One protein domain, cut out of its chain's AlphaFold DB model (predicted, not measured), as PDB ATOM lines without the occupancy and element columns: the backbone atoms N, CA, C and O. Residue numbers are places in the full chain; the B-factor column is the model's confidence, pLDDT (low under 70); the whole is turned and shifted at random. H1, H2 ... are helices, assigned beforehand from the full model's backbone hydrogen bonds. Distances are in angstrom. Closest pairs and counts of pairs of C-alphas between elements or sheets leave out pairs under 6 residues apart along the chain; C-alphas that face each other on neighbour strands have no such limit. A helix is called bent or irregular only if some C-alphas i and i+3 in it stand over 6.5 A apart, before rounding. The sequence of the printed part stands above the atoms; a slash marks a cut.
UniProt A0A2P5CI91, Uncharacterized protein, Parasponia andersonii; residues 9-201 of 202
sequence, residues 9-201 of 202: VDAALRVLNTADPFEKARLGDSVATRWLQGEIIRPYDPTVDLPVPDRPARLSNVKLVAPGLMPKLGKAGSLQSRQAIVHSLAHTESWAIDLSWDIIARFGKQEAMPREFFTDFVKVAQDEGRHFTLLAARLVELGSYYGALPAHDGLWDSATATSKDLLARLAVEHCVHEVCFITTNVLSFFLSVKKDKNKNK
ATOM      1  N   VAL A   9     102.521 133.837 109.904       96.31
ATOM      2  CA  VAL A   9     102.214 134.865 108.896       96.31
ATOM      3  C   VAL A   9     101.386 136.008 109.488       96.31
ATOM      4  O   VAL A   9     101.689 137.164 109.201       96.31
ATOM      5  N   ASP A  10     100.415 135.729 110.367       95.88
ATOM      6  CA  ASP A  10      99.679 136.785 111.088       95.88
ATOM      7  C   ASP A  10     100.641 137.671 111.894       95.88
ATOM      8  O   ASP A  10     100.603 138.903 111.821       95.88
ATOM      9  N   ALA A  11     101.558 137.032 112.624       97.12
ATOM     10  CA  ALA A  11     102.563 137.723 113.415       97.12
ATOM     11  C   ALA A  11     103.554 138.510 112.535       97.12
ATOM     12  O   ALA A  11     103.874 139.656 112.852       97.12
ATOM     13  N   ALA A  12     103.988 137.943 111.403       97.69
ATOM     14  CA  ALA A  12     104.872 138.597 110.440       97.69
ATOM     15  C   ALA A  12     104.236 139.868 109.862       97.69
ATOM     16  O   ALA A  12     104.871 140.921 109.821       97.69
ATOM     17  N   LEU A  13     102.955 139.815 109.489       97.06
ATOM     18  CA  LEU A  13     102.219 140.990 109.019       97.06
ATOM     19  C   LEU A  13     102.118 142.066 110.100       97.06
ATOM     20  O   LEU A  13     102.228 143.256 109.805       97.06
ATOM     21  N   ARG A  14     101.951 141.669 111.361       97.12
ATOM     22  CA  ARG A  14     101.937 142.598 112.495       97.12
ATOM     23  C   ARG A  14     103.297 143.278 112.692       97.12
ATOM     24  O   ARG A  14     103.340 144.484 112.938       97.12
ATOM     25  N   VAL A  15     104.400 142.548 112.508       98.06
ATOM     26  CA  VAL A  15     105.760 143.115 112.497       98.06
ATOM     27  C   VAL A  15     105.935 144.096 111.333       98.06
ATOM     28  O   VAL A  15     106.335 145.238 111.555       98.06
ATOM     29  N   LEU A  16     105.566 143.704 110.110       97.44
ATOM     30  CA  LEU A  16     105.691 144.543 108.909       97.44
ATOM     31  C   LEU A  16     104.879 145.841 109.003       97.44
ATOM     32  O   LEU A  16     105.306 146.869 108.484       97.44
ATOM     33  N   ASN A  17     103.736 145.821 109.691       97.19
ATOM     34  CA  ASN A  17     102.900 147.003 109.917       97.19
ATOM     35  C   ASN A  17     103.339 147.862 111.120       97.19
ATOM     36  O   ASN A  17     102.764 148.924 111.358       97.19
ATOM     37  N   THR A  18     104.361 147.454 111.877       97.69
ATOM     38  CA  THR A  18     104.911 148.255 112.981       97.69
ATOM     39  C   THR A  18     105.871 149.308 112.427       97.69
ATOM     40  O   THR A  18     106.885 148.970 111.832       97.69
ATOM     41  N   ALA A  19     105.565 150.598 112.587       95.94
ATOM     42  CA  ALA A  19     106.342 151.669 111.948       95.94
ATOM     43  C   ALA A  19     107.659 152.014 112.662       95.94
ATOM     44  O   ALA A  19     108.641 152.367 112.004       95.94
ATOM     45  N   ASP A  20     107.666 151.965 113.997       95.75
ATOM     46  CA  ASP A  20     108.850 152.276 114.797       95.75
ATOM     47  C   ASP A  20     109.867 151.123 114.719       95.75
ATOM     48  O   ASP A  20     109.495 149.974 114.958       95.75
ATOM     49  N   PRO A  21     111.138 151.392 114.374       94.81
ATOM     50  CA  PRO A  21     112.124 150.339 114.147       94.81
ATOM     51  C   PRO A  21     112.543 149.614 115.436       94.81
ATOM     52  O   PRO A  21     112.867 148.430 115.380       94.81
ATOM     53  N   PHE A  22     112.502 150.276 116.598       96.94
ATOM     54  CA  PHE A  22     112.814 149.644 117.881       96.94
ATOM     55  C   PHE A  22     111.669 148.741 118.333       96.94
ATOM     56  O   PHE A  22     111.906 147.592 118.705       96.94
ATOM     57  N   GLU A  23     110.427 149.214 118.230       98.06
ATOM     58  CA  GLU A  23     109.252 148.384 118.503       98.06
ATOM     59  C   GLU A  23     109.139 147.226 117.513       98.06
ATOM     60  O   GLU A  23     108.782 146.119 117.912       98.06
ATOM     61  N   LYS A  24     109.499 147.439 116.242       98.00
ATOM     62  CA  LYS A  24     109.556 146.381 115.230       98.00
ATOM     63  C   LYS A  24     110.573 145.306 115.603       98.00
ATOM     64  O   LYS A  24     110.220 144.130 115.593       98.00
ATOM     65  N   ALA A  25     111.797 145.691 115.970       98.00
ATOM     66  CA  ALA A  25     112.828 144.748 116.406       98.00
ATOM     67  C   ALA A  25     112.397 143.981 117.668       98.00
ATOM     68  O   ALA A  25     112.485 142.755 117.706       98.00
ATOM     69  N   ARG A  26     111.846 144.684 118.669       98.50
ATOM     70  CA  ARG A  26     111.326 144.084 119.909       98.50
ATOM     71  C   ARG A  26     110.191 143.099 119.634       98.50
ATOM     72  O   ARG A  26     110.143 142.017 120.215       98.50
ATOM     73  N   LEU A  27     109.255 143.477 118.766       98.56
ATOM     74  CA  LEU A  27     108.138 142.619 118.403       98.56
ATOM     75  C   LEU A  27     108.615 141.400 117.604       98.56
ATOM     76  O   LEU A  27     108.175 140.289 117.891       98.56
ATOM     77  N   GLY A  28     109.521 141.600 116.647       98.31
ATOM     78  CA  GLY A  28     110.134 140.526 115.870       98.31
ATOM     79  C   GLY A  28     110.825 139.497 116.763       98.31
ATOM     80  O   GLY A  28     110.557 138.307 116.628       98.31
ATOM     81  N   ASP A  29     111.620 139.939 117.740       98.56
ATOM     82  CA  ASP A  29     112.269 139.058 118.721       98.56
ATOM     83  C   ASP A  29     111.258 138.269 119.573       98.56
ATOM     84  O   ASP A  29     111.399 137.058 119.771       98.56
ATOM     85  N   SER A  30     110.181 138.926 120.017       98.44
ATOM     86  CA  SER A  30     109.107 138.266 120.765       98.44
ATOM     87  C   SER A  30     108.413 137.180 119.935       98.44
ATOM     88  O   SER A  30     108.176 136.078 120.434       98.44
ATOM     89  N   VAL A  31     108.106 137.460 118.666       98.44
ATOM     90  CA  VAL A  31     107.507 136.479 117.746       98.44
ATOM     91  C   VAL A  31     108.484 135.340 117.463       98.44
ATOM     92  O   VAL A  31     108.083 134.175 117.496       98.44
ATOM     93  N   ALA A  32     109.760 135.658 117.236       98.44
ATOM     94  CA  ALA A  32     110.797 134.670 116.982       98.44
ATOM     95  C   ALA A  32     110.949 133.702 118.156       98.44
ATOM     96  O   ALA A  32     110.904 132.486 117.968       98.44
ATOM     97  N   THR A  33     111.021 134.231 119.376       98.25
ATOM     98  CA  THR A  33     111.088 133.435 120.606       98.25
ATOM     99  C   THR A  33     109.895 132.486 120.729       98.25
ATOM    100  O   THR A  33     110.091 131.281 120.885       98.25
ATOM    101  N   ARG A  34     108.665 132.991 120.558       98.06
ATOM    102  CA  ARG A  34     107.440 132.173 120.617       98.06
ATOM    103  C   ARG A  34     107.417 131.075 119.548       98.06
ATOM    104  O   ARG A  34     106.990 129.954 119.820       98.06
ATOM    105  N   TRP A  35     107.888 131.362 118.332       98.00
ATOM    106  CA  TRP A  35     108.005 130.365 117.262       98.00
ATOM    107  C   TRP A  35     109.025 129.270 117.594       98.00
ATOM    108  O   TRP A  35     108.730 128.081 117.451       98.00
ATOM    109  N   LEU A  36     110.214 129.665 118.058       97.19
ATOM    110  CA  LEU A  36     111.310 128.752 118.388       97.19
ATOM    111  C   LEU A  36     111.002 127.884 119.616       97.19
ATOM    112  O   LEU A  36     111.469 126.750 119.690       97.19
ATOM    113  N   GLN A  37     110.182 128.383 120.542       97.25
ATOM    114  CA  GLN A  37     109.677 127.633 121.698       97.25
ATOM    115  C   GLN A  37     108.475 126.736 121.365       97.25
ATOM    116  O   GLN A  37     108.048 125.946 122.203       97.25
ATOM    117  N   GLY A  38     107.938 126.820 120.142       95.88
ATOM    118  CA  GLY A  38     106.796 126.016 119.709       95.88
ATOM    119  C   GLY A  38     105.437 126.525 120.196       95.88
ATOM    120  O   GLY A  38     104.451 125.809 120.055       95.88
ATOM    121  N   GLU A  39     105.357 127.750 120.724       96.12
ATOM    122  CA  GLU A  39     104.085 128.388 121.085       96.12
ATOM    123  C   GLU A  39     103.286 128.800 119.841       96.12
ATOM    124  O   GLU A  39     102.062 128.703 119.823       96.12
ATOM    125  N   ILE A  40     103.976 129.235 118.779       96.50
ATOM    126  CA  ILE A  40     103.371 129.415 117.455       96.50
ATOM    127  C   ILE A  40     103.571 128.118 116.668       96.50
ATOM    128  O   ILE A  40     104.666 127.792 116.195       96.50
ATOM    129  N   ILE A  41     102.486 127.355 116.538       94.00
ATOM    130  CA  ILE A  41     102.517 126.013 115.950       94.00
ATOM    131  C   ILE A  41     102.387 126.083 114.427       94.00
ATOM    132  O   ILE A  41     103.131 125.418 113.707       94.00
ATOM    133  N   ARG A  42     101.457 126.894 113.912       94.50
ATOM    134  CA  ARG A  42     101.122 126.925 112.480       94.50
ATOM    135  C   ARG A  42     101.868 128.056 111.759       94.50
ATOM    136  O   ARG A  42     101.792 129.197 112.214       94.50
ATOM    137  N   PRO A  43     102.556 127.785 110.631       94.94
ATOM    138  CA  PRO A  43     103.206 128.840 109.858       94.94
ATOM    139  C   PRO A  43     102.182 129.770 109.189       94.94
ATOM    140  O   PRO A  43     102.347 130.981 109.226       94.94
ATOM    141  N   TYR A  44     101.106 129.218 108.629       94.00
ATOM    142  CA  TYR A  44     100.030 129.962 107.970       94.00
ATOM    143  C   TYR A  44      98.718 129.165 108.004       94.00
ATOM    144  O   TYR A  44      98.730 127.949 108.213       94.00
ATOM    145  N   ASP A  45      97.595 129.845 107.768       91.44
ATOM    146  CA  ASP A  45      96.297 129.214 107.518       91.44
ATOM    147  C   ASP A  45      96.090 129.049 105.997       91.44
ATOM    148  O   ASP A  45      96.123 130.040 105.260       91.44
ATOM    149  N   PRO A  46      95.893 127.825 105.474       87.00
ATOM    150  CA  PRO A  46      95.712 127.620 104.037       87.00
ATOM    151  C   PRO A  46      94.415 128.246 103.501       87.00
ATOM    152  O   PRO A  46      94.350 128.581 102.317       87.00
ATOM    153  N   THR A  47      93.407 128.433 104.355       87.94
ATOM    154  CA  THR A  47      92.078 128.941 103.983       87.94
ATOM    155  C   THR A  47      91.994 130.464 103.952       87.94
ATOM    156  O   THR A  47      91.092 131.009 103.321       87.94
ATOM    157  N   VAL A  48      92.944 131.152 104.589       85.44
ATOM    158  CA  VAL A  48      92.970 132.614 104.680       85.44
ATOM    159  C   VAL A  48      94.033 133.158 103.742       85.44
ATOM    160  O   VAL A  48      95.178 132.702 103.754       85.44
ATOM    161  N   ASP A  49      93.660 134.125 102.911       83.19
ATOM    162  CA  ASP A  49      94.602 134.890 102.104       83.19
ATOM    163  C   ASP A  49      94.726 136.297 102.688       83.19
ATOM    164  O   ASP A  49      93.761 137.062 102.698       83.19
ATOM    165  N   LEU A  50      95.892 136.600 103.258       84.00
ATOM    166  CA  LEU A  50      96.159 137.883 103.898       84.00
ATOM    167  C   LEU A  50      97.021 138.734 102.964       84.00
ATOM    168  O   LEU A  50      98.108 138.293 102.583       84.00
ATOM    169  N   PRO A  51      96.582 139.952 102.604       88.50
ATOM    170  CA  PRO A  51      97.361 140.807 101.726       88.50
ATOM    171  C   PRO A  51      98.642 141.247 102.437       88.50
ATOM    172  O   PRO A  51      98.605 141.941 103.455       88.50
ATOM    173  N   VAL A  52      99.789 140.860 101.879       91.31
ATOM    174  CA  VAL A  52     101.092 141.345 102.340       91.31
ATOM    175  C   VAL A  52     101.295 142.757 101.790       91.31
ATOM    176  O   VAL A  52     101.193 142.932 100.572       91.31
ATOM    177  N   PRO A  53     101.584 143.763 102.635       91.62
ATOM    178  CA  PRO A  53     101.757 145.134 102.165       91.62
ATOM    179  C   PRO A  53     102.898 145.219 101.145       91.62
ATOM    180  O   PRO A  53     103.894 144.506 101.264       91.62
ATOM    181  N   ASP A  54     102.790 146.111 100.159       88.44
ATOM    182  CA  ASP A  54     103.864 146.332  99.172       88.44
ATOM    183  C   ASP A  54     105.157 146.833  99.832       88.44
ATOM    184  O   ASP A  54     106.260 146.667  99.304       88.44
ATOM    185  N   ARG A  55     105.018 147.457 101.007       90.56
ATOM    186  CA  ARG A  55     106.116 148.013 101.782       90.56
ATOM    187  C   ARG A  55     105.839 147.957 103.292       90.56
ATOM    188  O   ARG A  55     104.731 148.300 103.700       90.56
ATOM    189  N   PRO A  56     106.831 147.595 104.125       93.56
ATOM    190  CA  PRO A  56     106.734 147.694 105.568       93.56
ATOM    191  C   PRO A  56     106.486 149.131 106.013       93.56
ATOM    192  O   PRO A  56     106.991 150.090 105.423       93.56
ATOM    193  N   ALA A  57     105.758 149.273 107.110       93.50
ATOM    194  CA  ALA A  57     105.574 150.551 107.762       93.50
ATOM    195  C   ALA A  57     106.927 151.099 108.245       93.50
ATOM    196  O   ALA A  57     107.771 150.367 108.774       93.50
ATOM    197  N   ARG A  58     107.111 152.412 108.090       90.19
ATOM    198  CA  ARG A  58     108.233 153.174 108.642       90.19
ATOM    199  C   ARG A  58     107.756 154.526 109.144       90.19
ATOM    200  O   ARG A  58     106.850 155.127 108.568       90.19
ATOM    201  N   LEU A  59     108.393 155.020 110.202       87.12
ATOM    202  CA  LEU A  59     108.170 156.379 110.685       87.12
ATOM    203  C   LEU A  59     108.606 157.424 109.646       87.12
ATOM    204  O   LEU A  59     109.642 157.295 108.993       87.12
ATOM    205  N   SER A  60     107.839 158.510 109.554       78.06
ATOM    206  CA  SER A  60     108.070 159.622 108.620       78.06
ATOM    207  C   SER A  60     109.335 160.437 108.911       78.06
ATOM    208  O   SER A  60     109.792 161.198 108.060       78.06
ATOM    209  N   ASN A  61     109.916 160.293 110.105       72.69
ATOM    210  CA  ASN A  61     111.162 160.952 110.489       72.69
ATOM    211  C   ASN A  61     112.406 160.319 109.834       72.69
ATOM    212  O   ASN A  61     113.457 160.961 109.801       72.69
ATOM    213  N   VAL A  62     112.305 159.103 109.284       76.12
ATOM    214  CA  VAL A  62     113.381 158.480 108.505       76.12
ATOM    215  C   VAL A  62     113.398 159.112 107.114       76.12
ATOM    216  O   VAL A  62     112.583 158.790 106.254       76.12
ATOM    217  N   LYS A  63     114.332 160.041 106.886       79.31
ATOM    218  CA  LYS A  63     114.487 160.707 105.586       79.31
ATOM    219  C   LYS A  63     115.151 159.768 104.585       79.31
ATOM    220  O   LYS A  63     116.332 159.458 104.724       79.31
ATOM    221  N   LEU A  64     114.398 159.365 103.569       77.62
ATOM    222  CA  LEU A  64     114.876 158.518 102.482       77.62
ATOM    223  C   LEU A  64     115.229 159.402 101.282       77.62
ATOM    224  O   LEU A  64     114.421 160.222 100.850       77.62
ATOM    225  N   VAL A  65     116.454 159.281 100.778       77.88
ATOM    226  CA  VAL A  65     116.963 160.055  99.640       77.88
ATOM    227  C   VAL A  65     117.544 159.125  98.580       77.88
ATOM    228  O   VAL A  65     118.010 158.025  98.875       77.88
ATOM    229  N   ALA A  66     117.537 159.570  97.323       72.25
ATOM    230  CA  ALA A  66     118.188 158.833  96.246       72.25
ATOM    231  C   ALA A  66     119.708 158.715  96.502       72.25
ATOM    232  O   ALA A  66     120.293 159.653  97.052       72.25
ATOM    233  N   PRO A  67     120.385 157.642  96.042       69.38
ATOM    234  CA  PRO A  67     121.825 157.456  96.255       69.38
ATOM    235  C   PRO A  67     122.686 158.660  95.835       69.38
ATOM    236  O   PRO A  67     123.629 159.022  96.531       69.38
ATOM    237  N   GLY A  68     122.325 159.341  94.740       68.19
ATOM    238  CA  GLY A  68     123.027 160.540  94.258       68.19
ATOM    239  C   GLY A  68     122.845 161.802  95.116       68.19
ATOM    240  O   GLY A  68     123.557 162.780  94.910       68.19
ATOM    241  N   LEU A  69     121.909 161.789  96.071       72.81
ATOM    242  CA  LEU A  69     121.628 162.882  97.010       72.81
ATOM    243  C   LEU A  69     122.168 162.603  98.419       72.81
ATOM    244  O   LEU A  69     121.964 163.412  99.327       72.81
ATOM    245  N   MET A  70     122.855 161.473  98.618       72.31
ATOM    246  CA  MET A  70     123.472 161.156  99.900       72.31
ATOM    247  C   MET A  70     124.553 162.193 100.241       72.31
ATOM    248  O   MET A  70     125.390 162.520  99.390       72.31
ATOM    249  N   PRO A  71     124.577 162.719 101.481       71.75
ATOM    250  CA  PRO A  71     125.633 163.619 101.917       71.75
ATOM    251  C   PRO A  71     127.004 162.965 101.738       71.75
ATOM    252  O   PRO A  71     127.178 161.775 102.011       71.75
ATOM    253  N   LYS A  72     128.003 163.748 101.321       71.31
ATOM    254  CA  LYS A  72     129.380 163.251 101.258       71.31
ATOM    255  C   LYS A  72     129.805 162.796 102.651       71.31
ATOM    256  O   LYS A  72     129.710 163.564 103.610       71.31
ATOM    257  N   LEU A  73     130.315 161.570 102.740       68.44
ATOM    258  CA  LEU A  73     131.021 161.099 103.926       68.44
ATOM    259  C   LEU A  73     132.125 162.119 104.239       68.44
ATOM    260  O   LEU A  73     132.914 162.481 103.364       68.44
ATOM    261  N   GLY A  74     132.130 162.643 105.468       66.19
ATOM    262  CA  GLY A  74     133.180 163.551 105.929       66.19
ATOM    263  C   GLY A  74     134.567 162.904 105.825       66.19
ATOM    264  O   GLY A  74     134.699 161.740 105.449       66.19
ATOM    265  N   LYS A  75     135.629 163.633 106.195       77.06
ATOM    266  CA  LYS A  75     136.998 163.077 106.188       77.06
ATOM    267  C   LYS A  75     137.030 161.711 106.885       77.06
ATOM    268  O   LYS A  75     136.480 161.583 107.983       77.06
ATOM    269  N   ALA A  76     137.659 160.718 106.257       74.12
ATOM    270  CA  ALA A  76     137.746 159.363 106.796       74.12
ATOM    271  C   ALA A  76     138.295 159.389 108.234       74.12
ATOM    272  O   ALA A  76     139.279 160.070 108.519       74.12
ATOM    273  N   GLY A  77     137.614 158.700 109.151       76.12
ATOM    274  CA  GLY A  77     137.971 158.661 110.573       76.12
ATOM    275  C   GLY A  77     137.425 159.819 111.417       76.12
ATOM    276  O   GLY A  77     137.520 159.756 112.641       76.12
ATOM    277  N   SER A  78     136.798 160.842 110.822       87.56
ATOM    278  CA  SER A  78     136.080 161.890 111.569       87.56
ATOM    279  C   SER A  78     134.875 161.330 112.332       87.56
ATOM    280  O   SER A  78     134.303 160.310 111.936       87.56
ATOM    281  N   LEU A  79     134.444 162.012 113.401       88.31
ATOM    282  CA  LEU A  79     133.239 161.634 114.151       88.31
ATOM    283  C   LEU A  79     132.012 161.539 113.232       88.31
ATOM    284  O   LEU A  79     131.280 160.558 113.298       88.31
ATOM    285  N   GLN A  80     131.859 162.499 112.320       87.56
ATOM    286  CA  GLN A  80     130.779 162.544 111.338       87.56
ATOM    287  C   GLN A  80     130.809 161.320 110.416       87.56
ATOM    288  O   GLN A  80     129.775 160.702 110.181       87.56
ATOM    289  N   SER A  81     131.993 160.924 109.926       84.94
ATOM    290  CA  SER A  81     132.121 159.717 109.096       84.94
ATOM    291  C   SER A  81     131.769 158.440 109.867       84.94
ATOM    292  O   SER A  81     131.083 157.578 109.329       84.94
ATOM    293  N   ARG A  82     132.157 158.336 111.147       87.44
ATOM    294  CA  ARG A  82     131.809 157.183 111.993       87.44
ATOM    295  C   ARG A  82     130.310 157.115 112.274       87.44
ATOM    296  O   ARG A  82     129.730 156.044 112.155       87.44
ATOM    297  N   GLN A  83     129.682 158.246 112.603       89.94
ATOM    298  CA  GLN A  83     128.232 158.334 112.800       89.94
ATOM    299  C   GLN A  83     127.470 157.929 111.531       89.94
ATOM    300  O   GLN A  83     126.515 157.167 111.623       89.94
ATOM    301  N   ALA A  84     127.915 158.385 110.356       87.50
ATOM    302  CA  ALA A  84     127.307 158.023 109.076       87.50
ATOM    303  C   ALA A  84     127.420 156.525 108.767       87.50
ATOM    304  O   ALA A  84     126.436 155.919 108.355       87.50
ATOM    305  N   ILE A  85     128.583 155.915 109.015       86.50
ATOM    306  CA  ILE A  85     128.781 154.472 108.814       86.50
ATOM    307  C   ILE A  85     127.878 153.668 109.755       86.50
ATOM    308  O   ILE A  85     127.142 152.802 109.295       86.50
ATOM    309  N   VAL A  86     127.886 153.971 111.058       90.44
ATOM    310  CA  VAL A  86     127.071 153.239 112.045       90.44
ATOM    311  C   VAL A  86     125.574 153.419 111.775       90.44
ATOM    312  O   VAL A  86     124.820 152.454 111.867       90.44
ATOM    313  N   HIS A  87     125.136 154.624 111.396       91.44
ATOM    314  CA  HIS A  87     123.745 154.878 111.003       91.44
ATOM    315  C   HIS A  87     123.352 154.089 109.751       91.44
ATOM    316  O   HIS A  87     122.293 153.465 109.750       91.44
ATOM    317  N   SER A  88     124.215 154.052 108.731       88.38
ATOM    318  CA  SER A  88     123.970 153.274 107.515       88.38
ATOM    319  C   SER A  88     123.859 151.782 107.814       88.38
ATOM    320  O   SER A  88     122.945 151.144 107.304       88.38
ATOM    321  N   LEU A  89     124.736 151.235 108.662       88.94
ATOM    322  CA  LEU A  89     124.660 149.834 109.084       88.94
ATOM    323  C   LEU A  89     123.349 149.563 109.828       88.94
ATOM    324  O   LEU A  89     122.612 148.667 109.440       88.94
ATOM    325  N   ALA A  90     122.984 150.396 110.811       92.19
ATOM    326  CA  ALA A  90     121.703 150.259 111.511       92.19
ATOM    327  C   ALA A  90     120.508 150.336 110.542       92.19
ATOM    328  O   ALA A  90     119.492 149.669 110.725       92.19
ATOM    329  N   HIS A  91     120.603 151.153 109.493       90.81
ATOM    330  CA  HIS A  91     119.556 151.242 108.484       90.81
ATOM    331  C   HIS A  91     119.443 149.973 107.640       90.81
ATOM    332  O   HIS A  91     118.320 149.544 107.370       90.81
ATOM    333  N   THR A  92     120.576 149.373 107.276       88.69
ATOM    334  CA  THR A  92     120.632 148.080 106.593       88.69
ATOM    335  C   THR A  92     120.042 146.969 107.457       88.69
ATOM    336  O   THR A  92     119.151 146.276 106.979       88.69
ATOM    337  N   GLU A  93     120.422 146.866 108.736       93.44
ATOM    338  CA  GLU A  93     119.855 145.851 109.643       93.44
ATOM    339  C   GLU A  93     118.340 146.007 109.800       93.44
ATOM    340  O   GLU A  93     117.582 145.043 109.727       93.44
ATOM    341  N   SER A  94     117.862 147.250 109.923       93.75
ATOM    342  CA  SER A  94     116.423 147.523 109.956       93.75
ATOM    343  C   SER A  94     115.706 147.054 108.685       93.75
ATOM    344  O   SER A  94     114.544 146.664 108.776       93.75
ATOM    345  N   TRP A  95     116.353 147.106 107.515       91.81
ATOM    346  CA  TRP A  95     115.792 146.546 106.283       91.81
ATOM    347  C   TRP A  95     115.863 145.022 106.242       91.81
ATOM    348  O   TRP A  95     114.932 144.410 105.730       91.81
ATOM    349  N   ALA A  96     116.915 144.410 106.779       91.81
ATOM    350  CA  ALA A  96     117.055 142.958 106.819       91.81
ATOM    351  C   ALA A  96     115.959 142.305 107.687       91.81
ATOM    352  O   ALA A  96     115.343 141.322 107.274       91.81
ATOM    353  N   ILE A  97     115.597 142.934 108.817       95.44
ATOM    354  CA  ILE A  97     114.412 142.551 109.612       95.44
ATOM    355  C   ILE A  97     113.163 142.524 108.719       95.44
ATOM    356  O   ILE A  97     112.445 141.527 108.665       95.44
ATOM    357  N   ASP A  98     112.910 143.623 108.006       95.69
ATOM    358  CA  ASP A  98     111.750 143.768 107.125       95.69
ATOM    359  C   ASP A  98     111.735 142.724 106.001       95.69
ATOM    360  O   ASP A  98     110.689 142.142 105.713       95.69
ATOM    361  N   LEU A  99     112.886 142.458 105.380       93.75
ATOM    362  CA  LEU A  99     113.021 141.485 104.297       93.75
ATOM    363  C   LEU A  99     112.744 140.063 104.771       93.75
ATOM    364  O   LEU A  99     111.991 139.343 104.114       93.75
ATOM    365  N   SER A 100     113.277 139.675 105.925       95.50
ATOM    366  CA  SER A 100     113.050 138.343 106.484       95.50
ATOM    367  C   SER A 100     111.572 138.098 106.814       95.50
ATOM    368  O   SER A 100     111.021 137.052 106.451       95.50
ATOM    369  N   TRP A 101     110.882 139.074 107.417       97.56
ATOM    370  CA  TRP A 101     109.439 138.962 107.676       97.56
ATOM    371  C   TRP A 101     108.589 139.029 106.400       97.56
ATOM    372  O   TRP A 101     107.592 138.311 106.300       97.56
ATOM    373  N   ASP A 102     108.981 139.827 105.399       96.19
ATOM    374  CA  ASP A 102     108.329 139.857 104.081       96.19
ATOM    375  C   ASP A 102     108.457 138.511 103.365       96.19
ATOM    376  O   ASP A 102     107.478 138.020 102.807       96.19
ATOM    377  N   ILE A 103     109.624 137.862 103.435       94.69
ATOM    378  CA  ILE A 103     109.840 136.545 102.828       94.69
ATOM    379  C   ILE A 103     108.916 135.492 103.453       94.69
ATOM    380  O   ILE A 103     108.272 134.725 102.726       94.69
ATOM    381  N   ILE A 104     108.809 135.492 104.787       95.75
ATOM    382  CA  ILE A 104     107.892 134.631 105.546       95.75
ATOM    383  C   ILE A 104     106.444 134.851 105.099       95.75
ATOM    384  O   ILE A 104     105.755 133.887 104.754       95.75
ATOM    385  N   ALA A 105     105.991 136.108 105.092       95.69
ATOM    386  CA  ALA A 105     104.603 136.456 104.811       95.69
ATOM    387  C   ALA A 105     104.221 136.202 103.345       95.69
ATOM    388  O   ALA A 105     103.135 135.698 103.065       95.69
ATOM    389  N   ARG A 106     105.114 136.539 102.408       94.44
ATOM    390  CA  ARG A 106     104.827 136.552 100.969       94.44
ATOM    391  C   ARG A 106     105.014 135.196 100.310       94.44
ATOM    392  O   ARG A 106     104.146 134.759  99.562       94.44
ATOM    393  N   PHE A 107     106.122 134.510 100.584       91.69
ATOM    394  CA  PHE A 107     106.478 133.298  99.837       91.69
ATOM    395  C   PHE A 107     106.155 132.005 100.576       91.69
ATOM    396  O   PHE A 107     105.980 130.974  99.930       91.69
ATOM    397  N   GLY A 108     106.036 132.046 101.905       90.00
ATOM    398  CA  GLY A 108     105.835 130.851 102.719       90.00
ATOM    399  C   GLY A 108     104.640 130.005 102.271       90.00
ATOM    400  O   GLY A 108     104.788 128.808 102.010       90.00
ATOM    401  N   LYS A 109     103.468 130.637 102.127       88.88
ATOM    402  CA  LYS A 109     102.254 129.986 101.610       88.88
ATOM    403  C   LYS A 109     102.317 129.780 100.095       88.88
ATOM    404  O   LYS A 109     102.012 128.688  99.626       88.88
ATOM    405  N   GLN A 110     102.719 130.810  99.343       87.38
ATOM    406  CA  GLN A 110     102.725 130.809  97.873       87.38
ATOM    407  C   GLN A 110     103.507 129.626  97.282       87.38
ATOM    408  O   GLN A 110     103.096 129.054  96.277       87.38
ATOM    409  N   GLU A 111     104.625 129.260  97.905       87.00
ATOM    410  CA  GLU A 111     105.529 128.211  97.422       87.00
ATOM    411  C   GLU A 111     105.394 126.902  98.219       87.00
ATOM    412  O   GLU A 111     106.195 125.989  98.036       87.00
ATOM    413  N   ALA A 112     104.386 126.808  99.100       89.69
ATOM    414  CA  ALA A 112     104.161 125.671  99.996       89.69
ATOM    415  C   ALA A 112     105.436 125.254 100.760       89.69
ATOM    416  O   ALA A 112     105.793 124.076 100.819       89.69
ATOM    417  N   MET A 113     106.140 126.237 101.328       91.00
ATOM    418  CA  MET A 113     107.440 126.014 101.959       91.00
ATOM    419  C   MET A 113     107.321 125.173 103.244       91.00
ATOM    420  O   MET A 113     106.322 125.277 103.965       91.00
ATOM    421  N   PRO A 114     108.341 124.357 103.569       93.31
ATOM    422  CA  PRO A 114     108.363 123.559 104.789       93.31
ATOM    423  C   PRO A 114     108.633 124.426 106.032       93.31
ATOM    424  O   PRO A 114     109.082 125.568 105.923       93.31
ATOM    425  N   ARG A 115     108.383 123.892 107.237       92.06
ATOM    426  CA  ARG A 115     108.536 124.622 108.515       92.06
ATOM    427  C   ARG A 115     109.953 125.178 108.709       92.06
ATOM    428  O   ARG A 115     110.130 126.239 109.309       92.06
ATOM    429  N   GLU A 116     110.953 124.460 108.221       93.19
ATOM    430  CA  GLU A 116     112.367 124.803 108.328       93.19
ATOM    431  C   GLU A 116     112.666 126.140 107.645       93.19
ATOM    432  O   GLU A 116     113.324 126.977 108.249       93.19
ATOM    433  N   PHE A 117     112.075 126.404 106.472       93.00
ATOM    434  CA  PHE A 117     112.197 127.700 105.789       93.00
ATOM    435  C   PHE A 117     111.760 128.855 106.690       93.00
ATOM    436  O   PHE A 117     112.496 129.819 106.871       93.00
ATOM    437  N   PHE A 118     110.585 128.739 107.309       96.31
ATOM    438  CA  PHE A 118     110.092 129.754 108.238       96.31
ATOM    439  C   PHE A 118     111.026 129.925 109.431       96.31
ATOM    440  O   PHE A 118     111.318 131.041 109.840       96.31
ATOM    441  N   THR A 119     111.510 128.811 109.976       96.75
ATOM    442  CA  THR A 119     112.402 128.812 111.137       96.75
ATOM    443  C   THR A 119     113.730 129.496 110.836       96.75
ATOM    444  O   THR A 119     114.232 130.230 111.684       96.75
ATOM    445  N   ASP A 120     114.280 129.293 109.643       93.38
ATOM    446  CA  ASP A 120     115.530 129.919 109.230       93.38
ATOM    447  C   ASP A 120     115.363 131.438 109.090       93.38
ATOM    448  O   ASP A 120     116.137 132.184 109.687       93.38
ATOM    449  N   PHE A 121     114.305 131.912 108.423       95.56
ATOM    450  CA  PHE A 121     114.035 133.354 108.312       95.56
ATOM    451  C   PHE A 121     113.658 134.010 109.641       95.56
ATOM    452  O   PHE A 121     114.009 135.163 109.875       95.56
ATOM    453  N   VAL A 122     112.998 133.282 110.546       97.94
ATOM    454  CA  VAL A 122     112.732 133.764 111.907       97.94
ATOM    455  C   VAL A 122     114.038 134.010 112.667       97.94
ATOM    456  O   VAL A 122     114.169 135.034 113.336       97.94
ATOM    457  N   LYS A 123     115.014 133.099 112.557       96.38
ATOM    458  CA  LYS A 123     116.328 133.266 113.195       96.38
ATOM    459  C   LYS A 123     117.097 134.441 112.602       96.38
ATOM    460  O   LYS A 123     117.649 135.225 113.364       96.38
ATOM    461  N   VAL A 124     117.086 134.583 111.275       94.81
ATOM    462  CA  VAL A 124     117.700 135.736 110.599       94.81
ATOM    463  C   VAL A 124     117.072 137.031 111.112       94.81
ATOM    464  O   VAL A 124     117.775 137.869 111.660       94.81
ATOM    465  N   ALA A 125     115.743 137.158 111.068       96.06
ATOM    466  CA  ALA A 125     115.056 138.354 111.551       96.06
ATOM    467  C   ALA A 125     115.388 138.695 113.017       96.06
ATOM    468  O   ALA A 125     115.497 139.871 113.372       96.06
ATOM    469  N   GLN A 126     115.540 137.677 113.869       97.12
ATOM    470  CA  GLN A 126     115.929 137.848 115.268       97.12
ATOM    471  C   GLN A 126     117.371 138.359 115.412       97.12
ATOM    472  O   GLN A 126     117.621 139.283 116.191       97.12
ATOM    473  N   ASP A 127     118.314 137.798 114.651       95.19
ATOM    474  CA  ASP A 127     119.711 138.235 114.654       95.19
ATOM    475  C   ASP A 127     119.862 139.677 114.156       95.19
ATOM    476  O   ASP A 127     120.515 140.483 114.826       95.19
ATOM    477  N   GLU A 128     119.179 140.046 113.072       94.69
ATOM    478  CA  GLU A 128     119.240 141.413 112.539       94.69
ATOM    479  C   GLU A 128     118.542 142.420 113.464       94.69
ATOM    480  O   GLU A 128     119.008 143.548 113.637       94.69
ATOM    481  N   GLY A 129     117.494 142.000 114.184       96.69
ATOM    482  CA  GLY A 129     116.903 142.774 115.283       96.69
ATOM    483  C   GLY A 129     117.904 143.095 116.398       96.69
ATOM    484  O   GLY A 129     117.979 144.231 116.888       96.69
ATOM    485  N   ARG A 130     118.726 142.110 116.773       96.25
ATOM    486  CA  ARG A 130     119.803 142.280 117.756       96.25
ATOM    487  C   ARG A 130     120.912 143.188 117.216       96.25
ATOM    488  O   ARG A 130     121.349 144.085 117.939       96.25
ATOM    489  N   HIS A 131     121.352 143.000 115.969       94.81
ATOM    490  CA  HIS A 131     122.366 143.852 115.335       94.81
ATOM    491  C   HIS A 131     121.906 145.308 115.233       94.81
ATOM    492  O   HIS A 131     122.634 146.207 115.665       94.81
ATOM    493  N   PHE A 132     120.672 145.541 114.776       96.31
ATOM    494  CA  PHE A 132     120.051 146.865 114.751       96.31
ATOM    495  C   PHE A 132     120.116 147.539 116.124       96.31
ATOM    496  O   PHE A 132     120.595 148.667 116.241       96.31
ATOM    497  N   THR A 133     119.682 146.835 117.173       96.31
ATOM    498  CA  THR A 133     119.631 147.380 118.536       96.31
ATOM    499  C   THR A 133     121.025 147.761 119.049       96.31
ATOM    500  O   THR A 133     121.202 148.841 119.616       96.31
ATOM    501  N   LEU A 134     122.036 146.920 118.802       96.31
ATOM    502  CA  LEU A 134     123.428 147.192 119.182       96.31
ATOM    503  C   LEU A 134     124.011 148.399 118.433       96.31
ATOM    504  O   LEU A 134     124.648 149.261 119.039       96.31
ATOM    505  N   LEU A 135     123.775 148.491 117.123       94.88
ATOM    506  CA  LEU A 135     124.248 149.609 116.303       94.88
ATOM    507  C   LEU A 135     123.548 150.918 116.672       94.88
ATOM    508  O   LEU A 135     124.195 151.962 116.751       94.88
ATOM    509  N   ALA A 136     122.245 150.869 116.943       95.62
ATOM    510  CA  ALA A 136     121.481 152.023 117.392       95.62
ATOM    511  C   ALA A 136     121.986 152.537 118.751       95.62
ATOM    512  O   ALA A 136     122.204 153.740 118.898       95.62
ATOM    513  N   ALA A 137     122.261 151.642 119.707       96.19
ATOM    514  CA  ALA A 137     122.882 152.006 120.980       96.19
ATOM    515  C   ALA A 137     124.271 152.633 120.770       96.19
ATOM    516  O   ALA A 137     124.567 153.700 121.315       96.19
ATOM    517  N   ARG A 138     125.095 152.046 119.894       94.69
ATOM    518  CA  ARG A 138     126.413 152.596 119.555       94.69
ATOM    519  C   ARG A 138     126.327 153.990 118.930       94.69
ATOM    520  O   ARG A 138     127.197 154.830 119.154       94.69
ATOM    521  N   LEU A 139     125.288 154.257 118.145       93.75
ATOM    522  CA  LEU A 139     125.069 155.564 117.538       93.75
ATOM    523  C   LEU A 139     124.748 156.639 118.593       93.75
ATOM    524  O   LEU A 139     125.239 157.763 118.472       93.75
ATOM    525  N   VAL A 140     124.009 156.268 119.645       96.94
ATOM    526  CA  VAL A 140     123.744 157.124 120.816       96.94
ATOM    527  C   VAL A 140     125.029 157.438 121.579       96.94
ATOM    528  O   VAL A 140     125.287 158.602 121.875       96.94
ATOM    529  N   GLU A 141     125.892 156.448 121.814       95.69
ATOM    530  CA  GLU A 141     127.207 156.667 122.443       95.69
ATOM    531  C   GLU A 141     128.104 157.625 121.643       95.69
ATOM    532  O   GLU A 141     128.942 158.329 122.205       95.69
ATOM    533  N   LEU A 142     127.929 157.674 120.318       92.88
ATOM    534  CA  LEU A 142     128.623 158.605 119.428       92.88
ATOM    535  C   LEU A 142     127.963 159.994 119.364       92.88
ATOM    536  O   LEU A 142     128.404 160.825 118.568       92.88
ATOM    537  N   GLY A 143     126.924 160.264 120.160       95.00
ATOM    538  CA  GLY A 143     126.217 161.548 120.196       95.00
ATOM    539  C   GLY A 143     125.274 161.780 119.012       95.00
ATOM    540  O   GLY A 143     125.068 162.923 118.609       95.00
ATOM    541  N   SER A 144     124.745 160.712 118.414       95.12
ATOM    542  CA  SER A 144     123.759 160.753 117.326       95.12
ATOM    543  C   SER A 144     122.585 159.813 117.638       95.12
ATOM    544  O   SER A 144     122.467 159.312 118.750       95.12
ATOM    545  N   TYR A 145     121.675 159.589 116.692       94.62
ATOM    546  CA  TYR A 145     120.547 158.669 116.858       94.62
ATOM    547  C   TYR A 145     120.066 158.123 115.508       94.62
ATOM    548  O   TYR A 145     120.346 158.683 114.443       94.62
ATOM    549  N   TYR A 146     119.343 157.001 115.536       93.69
ATOM    550  CA  TYR A 146     118.792 156.413 114.319       93.69
ATOM    551  C   TYR A 146     117.754 157.348 113.685       93.69
ATOM    552  O   TYR A 146     116.838 157.818 114.353       93.69
ATOM    553  N   GLY A 147     117.910 157.635 112.393       91.00
ATOM    554  CA  GLY A 147     117.102 158.636 111.680       91.00
ATOM    555  C   GLY A 147     117.646 160.073 111.730       91.00
ATOM    556  O   GLY A 147     117.090 160.942 111.067       91.00
ATOM    557  N   ALA A 148     118.754 160.338 112.438       91.19
ATOM    558  CA  ALA A 148     119.407 161.655 112.426       91.19
ATOM    559  C   ALA A 148     120.001 162.022 111.054       91.19
ATOM    560  O   ALA A 148     120.092 163.197 110.696       91.19
ATOM    561  N   LEU A 149     120.417 161.011 110.289       87.50
ATOM    562  CA  LEU A 149     120.970 161.152 108.947       87.50
ATOM    563  C   LEU A 149     119.982 160.611 107.905       87.50
ATOM    564  O   LEU A 149     119.202 159.705 108.219       87.50
ATOM    565  N   PRO A 150     119.994 161.154 106.673       85.62
ATOM    566  CA  PRO A 150     119.248 160.555 105.581       85.62
ATOM    567  C   PRO A 150     119.829 159.180 105.238       85.62
ATOM    568  O   PRO A 150     121.030 158.951 105.383       85.62
ATOM    569  N   ALA A 151     118.975 158.285 104.763       82.38
ATOM    570  CA  ALA A 151     119.351 156.969 104.266       82.38
ATOM    571  C   ALA A 151     118.806 156.761 102.850       82.38
ATOM    572  O   ALA A 151     117.991 157.551 102.380       82.38
ATOM    573  N   HIS A 152     119.250 155.712 102.164       77.62
ATOM    574  CA  HIS A 152     118.762 155.380 100.829       77.62
ATOM    575  C   HIS A 152     117.892 154.122 100.835       77.62
ATOM    576  O   HIS A 152     118.073 153.223 101.653       77.62
ATOM    577  N   ASP A 153     117.041 154.008  99.822       76.06
ATOM    578  CA  ASP A 153     116.073 152.918  99.675       76.06
ATOM    579  C   ASP A 153     116.471 151.794  98.720       76.06
ATOM    580  O   ASP A 153     115.714 150.840  98.560       76.06
ATOM    581  N   GLY A 154     117.664 151.859  98.121       73.62
ATOM    582  CA  GLY A 154     118.035 150.968  97.012       73.62
ATOM    583  C   GLY A 154     117.891 149.467  97.305       73.62
ATOM    584  O   GLY A 154     117.633 148.678  96.394       73.62
ATOM    585  N   LEU A 155     117.995 149.069  98.576       74.94
ATOM    586  CA  LEU A 155     117.737 147.697  98.993       74.94
ATOM    587  C   LEU A 155     116.252 147.318  98.869       74.94
ATOM    588  O   LEU A 155     115.927 146.299  98.258       74.94
ATOM    589  N   TRP A 156     115.341 148.142  99.391       80.19
ATOM    590  CA  TRP A 156     113.908 147.871  99.283       80.19
ATOM    591  C   TRP A 156     113.394 148.022  97.851       80.19
ATOM    592  O   TRP A 156     112.497 147.286  97.443       80.19
ATOM    593  N   ASP A 157     113.986 148.913  97.055       80.31
ATOM    594  CA  ASP A 157     113.682 149.024  95.624       80.31
ATOM    595  C   ASP A 157     113.993 147.705  94.896       80.31
ATOM    596  O   ASP A 157     113.165 147.179  94.144       80.31
ATOM    597  N   SER A 158     115.157 147.115  95.191       78.25
ATOM    598  CA  SER A 158     115.566 145.805  94.664       78.25
ATOM    599  C   SER A 158     114.636 144.689  95.145       78.25
ATOM    600  O   SER A 158     114.260 143.795  94.382       78.25
ATOM    601  N   ALA A 159     114.201 144.756  96.403       78.38
ATOM    602  CA  ALA A 159     113.208 143.840  96.935       78.38
ATOM    603  C   ALA A 159     111.877 143.972  96.176       78.38
ATOM    604  O   ALA A 159     111.369 142.997  95.625       78.38
ATOM    605  N   THR A 160     111.339 145.179  96.049       80.88
ATOM    606  CA  THR A 160     110.079 145.459  95.343       80.88
ATOM    607  C   THR A 160     110.099 144.902  93.916       80.88
ATOM    608  O   THR A 160     109.161 144.207  93.516       80.88
ATOM    609  N   ALA A 161     111.205 145.093  93.188       80.06
ATOM    610  CA  ALA A 161     111.403 144.555  91.840       80.06
ATOM    611  C   ALA A 161     111.375 143.013  91.773       80.06
ATOM    612  O   ALA A 161     111.000 142.442  90.751       80.06
ATOM    613  N   THR A 162     111.727 142.336  92.868       81.88
ATOM    614  CA  THR A 162     111.796 140.869  92.981       81.88
ATOM    615  C   THR A 162     110.625 140.257  93.756       81.88
ATOM    616  O   THR A 162     110.608 139.059  94.014       81.88
ATOM    617  N   SER A 163     109.603 141.046  94.105       81.06
ATOM    618  CA  SER A 163     108.444 140.627  94.919       81.06
ATOM    619  C   SER A 163     107.642 139.437  94.381       81.06
ATOM    620  O   SER A 163     106.891 138.825  95.135       81.06
ATOM    621  N   LYS A 164     107.804 139.090  93.100       83.44
ATOM    622  CA  LYS A 164     107.089 137.989  92.436       83.44
ATOM    623  C   LYS A 164     107.925 136.721  92.252       83.44
ATOM    624  O   LYS A 164     107.391 135.725  91.777       83.44
ATOM    625  N   ASP A 165     109.211 136.749  92.597       85.69
ATOM    626  CA  ASP A 165     110.127 135.623  92.408       85.69
ATOM    627  C   ASP A 165     110.945 135.394  93.679       85.69
ATOM    628  O   ASP A 165     111.840 136.172  94.015       85.69
ATOM    629  N   LEU A 166     110.656 134.282  94.363       83.44
ATOM    630  CA  LEU A 166     111.363 133.898  95.579       83.44
ATOM    631  C   LEU A 166     112.877 133.791  95.352       83.44
ATOM    632  O   LEU A 166     113.639 134.236  96.200       83.44
ATOM    633  N   LEU A 167     113.346 133.236  94.228       80.56
ATOM    634  CA  LEU A 167     114.787 133.085  93.991       80.56
ATOM    635  C   LEU A 167     115.465 134.441  93.814       80.56
ATOM    636  O   LEU A 167     116.557 134.655  94.339       80.56
ATOM    637  N   ALA A 168     114.807 135.359  93.106       79.56
ATOM    638  CA  ALA A 168     115.299 136.719  92.959       79.56
ATOM    639  C   ALA A 168     115.286 137.460  94.307       79.56
ATOM    640  O   ALA A 168     116.242 138.168  94.620       79.56
ATOM    641  N   ARG A 169     114.266 137.240  95.148       85.06
ATOM    642  CA  ARG A 169     114.217 137.824  96.494       85.06
ATOM    643  C   ARG A 169     115.310 137.276  97.408       85.06
ATOM    644  O   ARG A 169     115.946 138.049  98.116       85.06
ATOM    645  N   LEU A 170     115.563 135.971  97.360       83.56
ATOM    646  CA  LEU A 170     116.657 135.344  98.101       83.56
ATOM    647  C   LEU A 170     118.023 135.862  97.649       83.56
ATOM    648  O   LEU A 170     118.918 135.971  98.475       83.56
ATOM    649  N   ALA A 171     118.194 136.199  96.367       80.81
ATOM    650  CA  ALA A 171     119.424 136.819  95.883       80.81
ATOM    651  C   ALA A 171     119.611 138.233  96.453       80.81
ATOM    652  O   ALA A 171     120.706 138.558  96.903       80.81
ATOM    653  N   VAL A 172     118.547 139.047  96.489       78.75
ATOM    654  CA  VAL A 172     118.579 140.368  97.143       78.75
ATOM    655  C   VAL A 172     118.960 140.217  98.610       78.75
ATOM    656  O   VAL A 172     119.881 140.886  99.064       78.75
ATOM    657  N   GLU A 173     118.310 139.295  99.319       78.12
ATOM    658  CA  GLU A 173     118.591 139.053 100.731       78.12
ATOM    659  C   GLU A 173     120.023 138.562 100.948       78.12
ATOM    660  O   GLU A 173     120.746 139.069 101.798       78.12
ATOM    661  N   HIS A 174     120.497 137.631 100.124       72.38
ATOM    662  CA  HIS A 174     121.872 137.159 100.184       72.38
ATOM    663  C   HIS A 174     122.885 138.289  99.966       72.38
ATOM    664  O   HIS A 174     123.851 138.375 100.719       72.38
ATOM    665  N   CYS A 175     122.644 139.196  99.016       73.50
ATOM    666  CA  CYS A 175     123.505 140.359  98.818       73.50
ATOM    667  C   CYS A 175     123.561 141.267 100.057       73.50
ATOM    668  O   CYS A 175     124.629 141.796 100.345       73.50
ATOM    669  N   VAL A 176     122.465 141.431 100.811       65.19
ATOM    670  CA  VAL A 176     122.488 142.174 102.088       65.19
ATOM    671  C   VAL A 176     123.474 141.537 103.056       65.19
ATOM    672  O   VAL A 176     124.364 142.209 103.576       65.19
ATOM    673  N   HIS A 177     123.364 140.224 103.231       61.00
ATOM    674  CA  HIS A 177     124.174 139.477 104.185       61.00
ATOM    675  C   HIS A 177     125.650 139.378 103.762       61.00
ATOM    676  O   HIS A 177     126.541 139.496 104.604       61.00
ATOM    677  N   GLU A 178     125.937 139.204 102.466       56.66
ATOM    678  CA  GLU A 178     127.313 139.166 101.948       56.66
ATOM    679  C   GLU A 178     128.014 140.523 102.061       56.66
ATOM    680  O   GLU A 178     129.203 140.576 102.377       56.66
ATOM    681  N   VAL A 179     127.285 141.624 101.850       52.59
ATOM    682  CA  VAL A 179     127.831 142.982 101.996       52.59
ATOM    683  C   VAL A 179     128.016 143.353 103.474       52.59
ATOM    684  O   VAL A 179     128.945 144.095 103.794       52.59
ATOM    685  N   CYS A 180     127.200 142.801 104.381       52.69
ATOM    686  CA  CYS A 180     127.342 142.991 105.828       52.69
ATOM    687  C   CYS A 180     128.367 142.056 106.500       52.69
ATOM    688  O   CYS A 180     128.758 142.333 107.629       52.69
ATOM    689  N   PHE A 181     128.836 140.990 105.835       40.28
ATOM    690  CA  PHE A 181     129.791 139.988 106.352       40.28
ATOM    691  C   PHE A 181     129.524 139.554 107.809       40.28
ATOM    692  O   PHE A 181     130.443 139.426 108.618       40.28
ATOM    693  N   ILE A 182     128.259 139.316 108.165       45.38
ATOM    694  CA  ILE A 182     127.880 138.677 109.430       45.38
ATOM    695  C   ILE A 182     126.672 137.773 109.156       45.38
ATOM    696  O   ILE A 182     125.551 138.149 109.435       45.38
ATOM    697  N   THR A 183     126.882 136.608 108.538       41.81
ATOM    698  CA  THR A 183     126.212 135.314 108.827       41.81
ATOM    699  C   THR A 183     126.582 134.290 107.742       41.81
ATOM    700  O   THR A 183     126.683 134.595 106.558       41.81
ATOM    701  N   THR A 184     126.815 133.038 108.139       41.06
ATOM    702  CA  THR A 184     127.341 131.954 107.282       41.06
ATOM    703  C   THR A 184     126.277 130.986 106.742       41.06
ATOM    704  O   THR A 184     126.625 130.035 106.044       41.06
ATOM    705  N   ASN A 185     124.981 131.194 107.015       50.50
ATOM    706  CA  ASN A 185     123.961 130.151 106.803       50.50
ATOM    707  C   ASN A 185     123.092 130.288 105.534       50.50
ATOM    708  O   ASN A 185     122.503 129.296 105.103       50.50
ATOM    709  N   VAL A 186     123.043 131.450 104.873       46.38
ATOM    710  CA  VAL A 186     122.105 131.688 103.750       46.38
ATOM    711  C   VAL A 186     122.511 130.947 102.461       46.38
ATOM    712  O   VAL A 186     121.658 130.461 101.717       46.38
ATOM    713  N   LEU A 187     123.814 130.770 102.206       45.34
ATOM    714  CA  LEU A 187     124.306 130.136 100.972       45.34
ATOM    715  C   LEU A 187     123.983 128.630 100.905       45.34
ATOM    716  O   LEU A 187     123.620 128.109  99.848       45.34
ATOM    717  N   SER A 188     124.061 127.929 102.042       48.38
ATOM    718  CA  SER A 188     123.678 126.511 102.136       48.38
ATOM    719  C   SER A 188     122.182 126.324 101.839       48.38
ATOM    720  O   SER A 188     121.787 125.412 101.108       48.38
ATOM    721  N   PHE A 189     121.356 127.260 102.315       53.50
ATOM    722  CA  PHE A 189     119.917 127.280 102.081       53.50
ATOM    723  C   PHE A 189     119.560 127.564 100.610       53.50
ATOM    724  O   PHE A 189     118.750 126.844 100.019       53.50
ATOM    725  N   PHE A 190     120.224 128.536  99.968       52.50
ATOM    726  CA  PHE A 190     120.035 128.859  98.544       52.50
ATOM    727  C   PHE A 190     120.266 127.640  97.632       52.50
ATOM    728  O   PHE A 190     119.507 127.380  96.691       52.50
ATOM    729  N   LEU A 191     121.284 126.834  97.948       51.12
ATOM    730  CA  LEU A 191     121.567 125.582  97.242       51.12
ATOM    731  C   LEU A 191     120.508 124.497  97.505       51.12
ATOM    732  O   LEU A 191     120.242 123.687  96.611       51.12
ATOM    733  N   SER A 192     119.881 124.484  98.687       52.78
ATOM    734  CA  SER A 192     118.806 123.544  99.032       52.78
ATOM    735  C   SER A 192     117.497 123.864  98.305       52.78
ATOM    736  O   SER A 192     116.947 122.994  97.630       52.78
ATOM    737  N   VAL A 193     117.050 125.126  98.317       55.72
ATOM    738  CA  VAL A 193     115.821 125.558  97.614       55.72
ATOM    739  C   VAL A 193     115.901 125.267  96.115       55.72
ATOM    740  O   VAL A 193     114.939 124.796  95.502       55.72
ATOM    741  N   LYS A 194     117.075 125.477  95.507       55.44
ATOM    742  CA  LYS A 194     117.301 125.163  94.090       55.44
ATOM    743  C   LYS A 194     117.217 123.659  93.795       55.44
ATOM    744  O   LYS A 194     116.785 123.278  92.707       55.44
ATOM    745  N   LYS A 195     117.610 122.796  94.741       53.25
ATOM    746  CA  LYS A 195     117.474 121.334  94.611       53.25
ATOM    747  C   LYS A 195     116.019 120.881  94.719       53.25
ATOM    748  O   LYS A 195     115.612 120.045  93.913       53.25
ATOM    749  N   ASP A 196     115.239 121.442  95.639       51.78
ATOM    750  CA  ASP A 196     113.849 121.020  95.852       51.78
ATOM    751  C   ASP A 196     112.914 121.469  94.717       51.78
ATOM    752  O   ASP A 196     112.129 120.657  94.220       51.78
ATOM    753  N   LYS A 197     113.088 122.682  94.162       54.22
ATOM    754  CA  LYS A 197     112.344 123.097  92.949       54.22
ATOM    755  C   LYS A 197     112.678 122.255  91.706       54.22
ATOM    756  O   LYS A 197     111.847 122.147  90.805       54.22
ATOM    757  N   ASN A 198     113.861 121.636  91.645       49.41
ATOM    758  CA  ASN A 198     114.245 120.741  90.547       49.41
ATOM    759  C   ASN A 198     113.724 119.303  90.711       49.41
ATOM    760  O   ASN A 198     113.629 118.588  89.713       49.41
ATOM    761  N   LYS A 199     113.369 118.867  91.928       48.88
ATOM    762  CA  LYS A 199     112.740 117.555  92.161       48.88
ATOM    763  C   LYS A 199     111.253 117.541  91.802       48.88
ATOM    764  O   LYS A 199     110.793 116.545  91.265       48.88
ATOM    765  N   ASN A 200     110.541 118.652  92.000       42.41
ATOM    766  CA  ASN A 200     109.108 118.778  91.683       42.41
ATOM    767  C   ASN A 200     108.806 119.087  90.198       42.41
ATOM    768  O   ASN A 200     107.664 119.376  89.851       42.41
ATOM    769  N   LYS A 201     109.819 119.054  89.319       45.94
ATOM    770  CA  LYS A 201     109.688 119.251  87.861       45.94
ATOM    771  C   LYS A 201     109.933 117.972  87.039       45.94
ATOM    772  O   LYS A 201     110.138 118.073  85.830       45.94
TER     773      LYS A 201
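This is residues 9 to 201 of the 202 residues of an uncharacterized protein of Parasponia andersonii (UniProt A0A2P5CI91). The core is a long helical hairpin, H3 and H4 side by side, with a shorter hairpin, H1 and H2, packed on one side of it. On the roughly opposite side, H5 and H6 fold back on each other over H3, and H7 follows beyond H6; the long link of residues 37 to 78 runs along the body from one end to the other. The printed part has 193 residues with seven named helices, H1 to H7 in chain order, and no named strand; its class is all helix. It is compact, with a radius of gyration of the C-alphas of 17.1 A, and elongated, spanning 54 by 32 by 28 A.

Begin at the hub, H3, residues 79 to 110, which touches five helices. H4, residues 115 to 141, makes a hairpin with it, at a shallow tilt of 19 degrees; their closest C-alphas, of Ile 97 and Ala 125, are 4.7 A apart. H2, residues 21 to 36, forms with H3 and H4 a bundle, three helices grouped together. H2 touches H4, closest at the C-alphas of Ala 25 and Gly 129, 4.7 A, at a tilt of 34.5 degrees, only just shallow. H2 touches H3 at a steep tilt of 44 degrees, with C-alphas 21 and 94 closest at 6.6 A. H1, residues 9 to 16, makes a hairpin with H2, C-alphas 15 and 24 being closest at 5.7 A. H1 touches H3 too, closest at C-alphas 9 and 105, 5.0 A. H6, residues 166 to 180, touches H3, closest at C-alphas 107 and 166, 6.5 A. H5, residues 154 to 161, makes a hairpin with H6, closest at C-alphas 159 and 169, 6.1 A; H5 and H3 only just touch, with 3 pairs of C-alphas within 8 A, the closest those of Trp 95 and Trp 156, 7.4 A. H7, residues 186 to 199, makes a hairpin with H6; they only just touch, with 3 pairs within 8 A, C-alphas 174 and 186 closest at 6.5 A. H4 and H7 are near each other; H1 and H4 are apart. Every O i to N i+4 pair is within hydrogen-bond range in H1, H2, H4, H5 and H6, against 25 of 28 in H3 and 9 of 10 in H7.

Find C-alpha 79 at (133.239, 161.634, 114.151); from there H3 runs 46.3 A to C-alpha 110 at (102.725, 130.809, 97.873). It is irregular: C-alphas 106 and 109 are 7.1 A apart. H4 is 39.6 A long, H2 22.0 A, H6 21.0 A and H7 20.5 A, ending at C-alpha 199, (112.740, 117.555, 92.161).

The C-alphas farthest apart, of Thr 47 and Lys 75, are 56.5 A apart. The printed part has no cut. The links H2 to H3, 42 residues, and H4 to H5, 12 residues, are long. Mean pLDDT of the printed part is 84.1; residues 67 to 68, 73 to 74 and 176 to 201 are under 70.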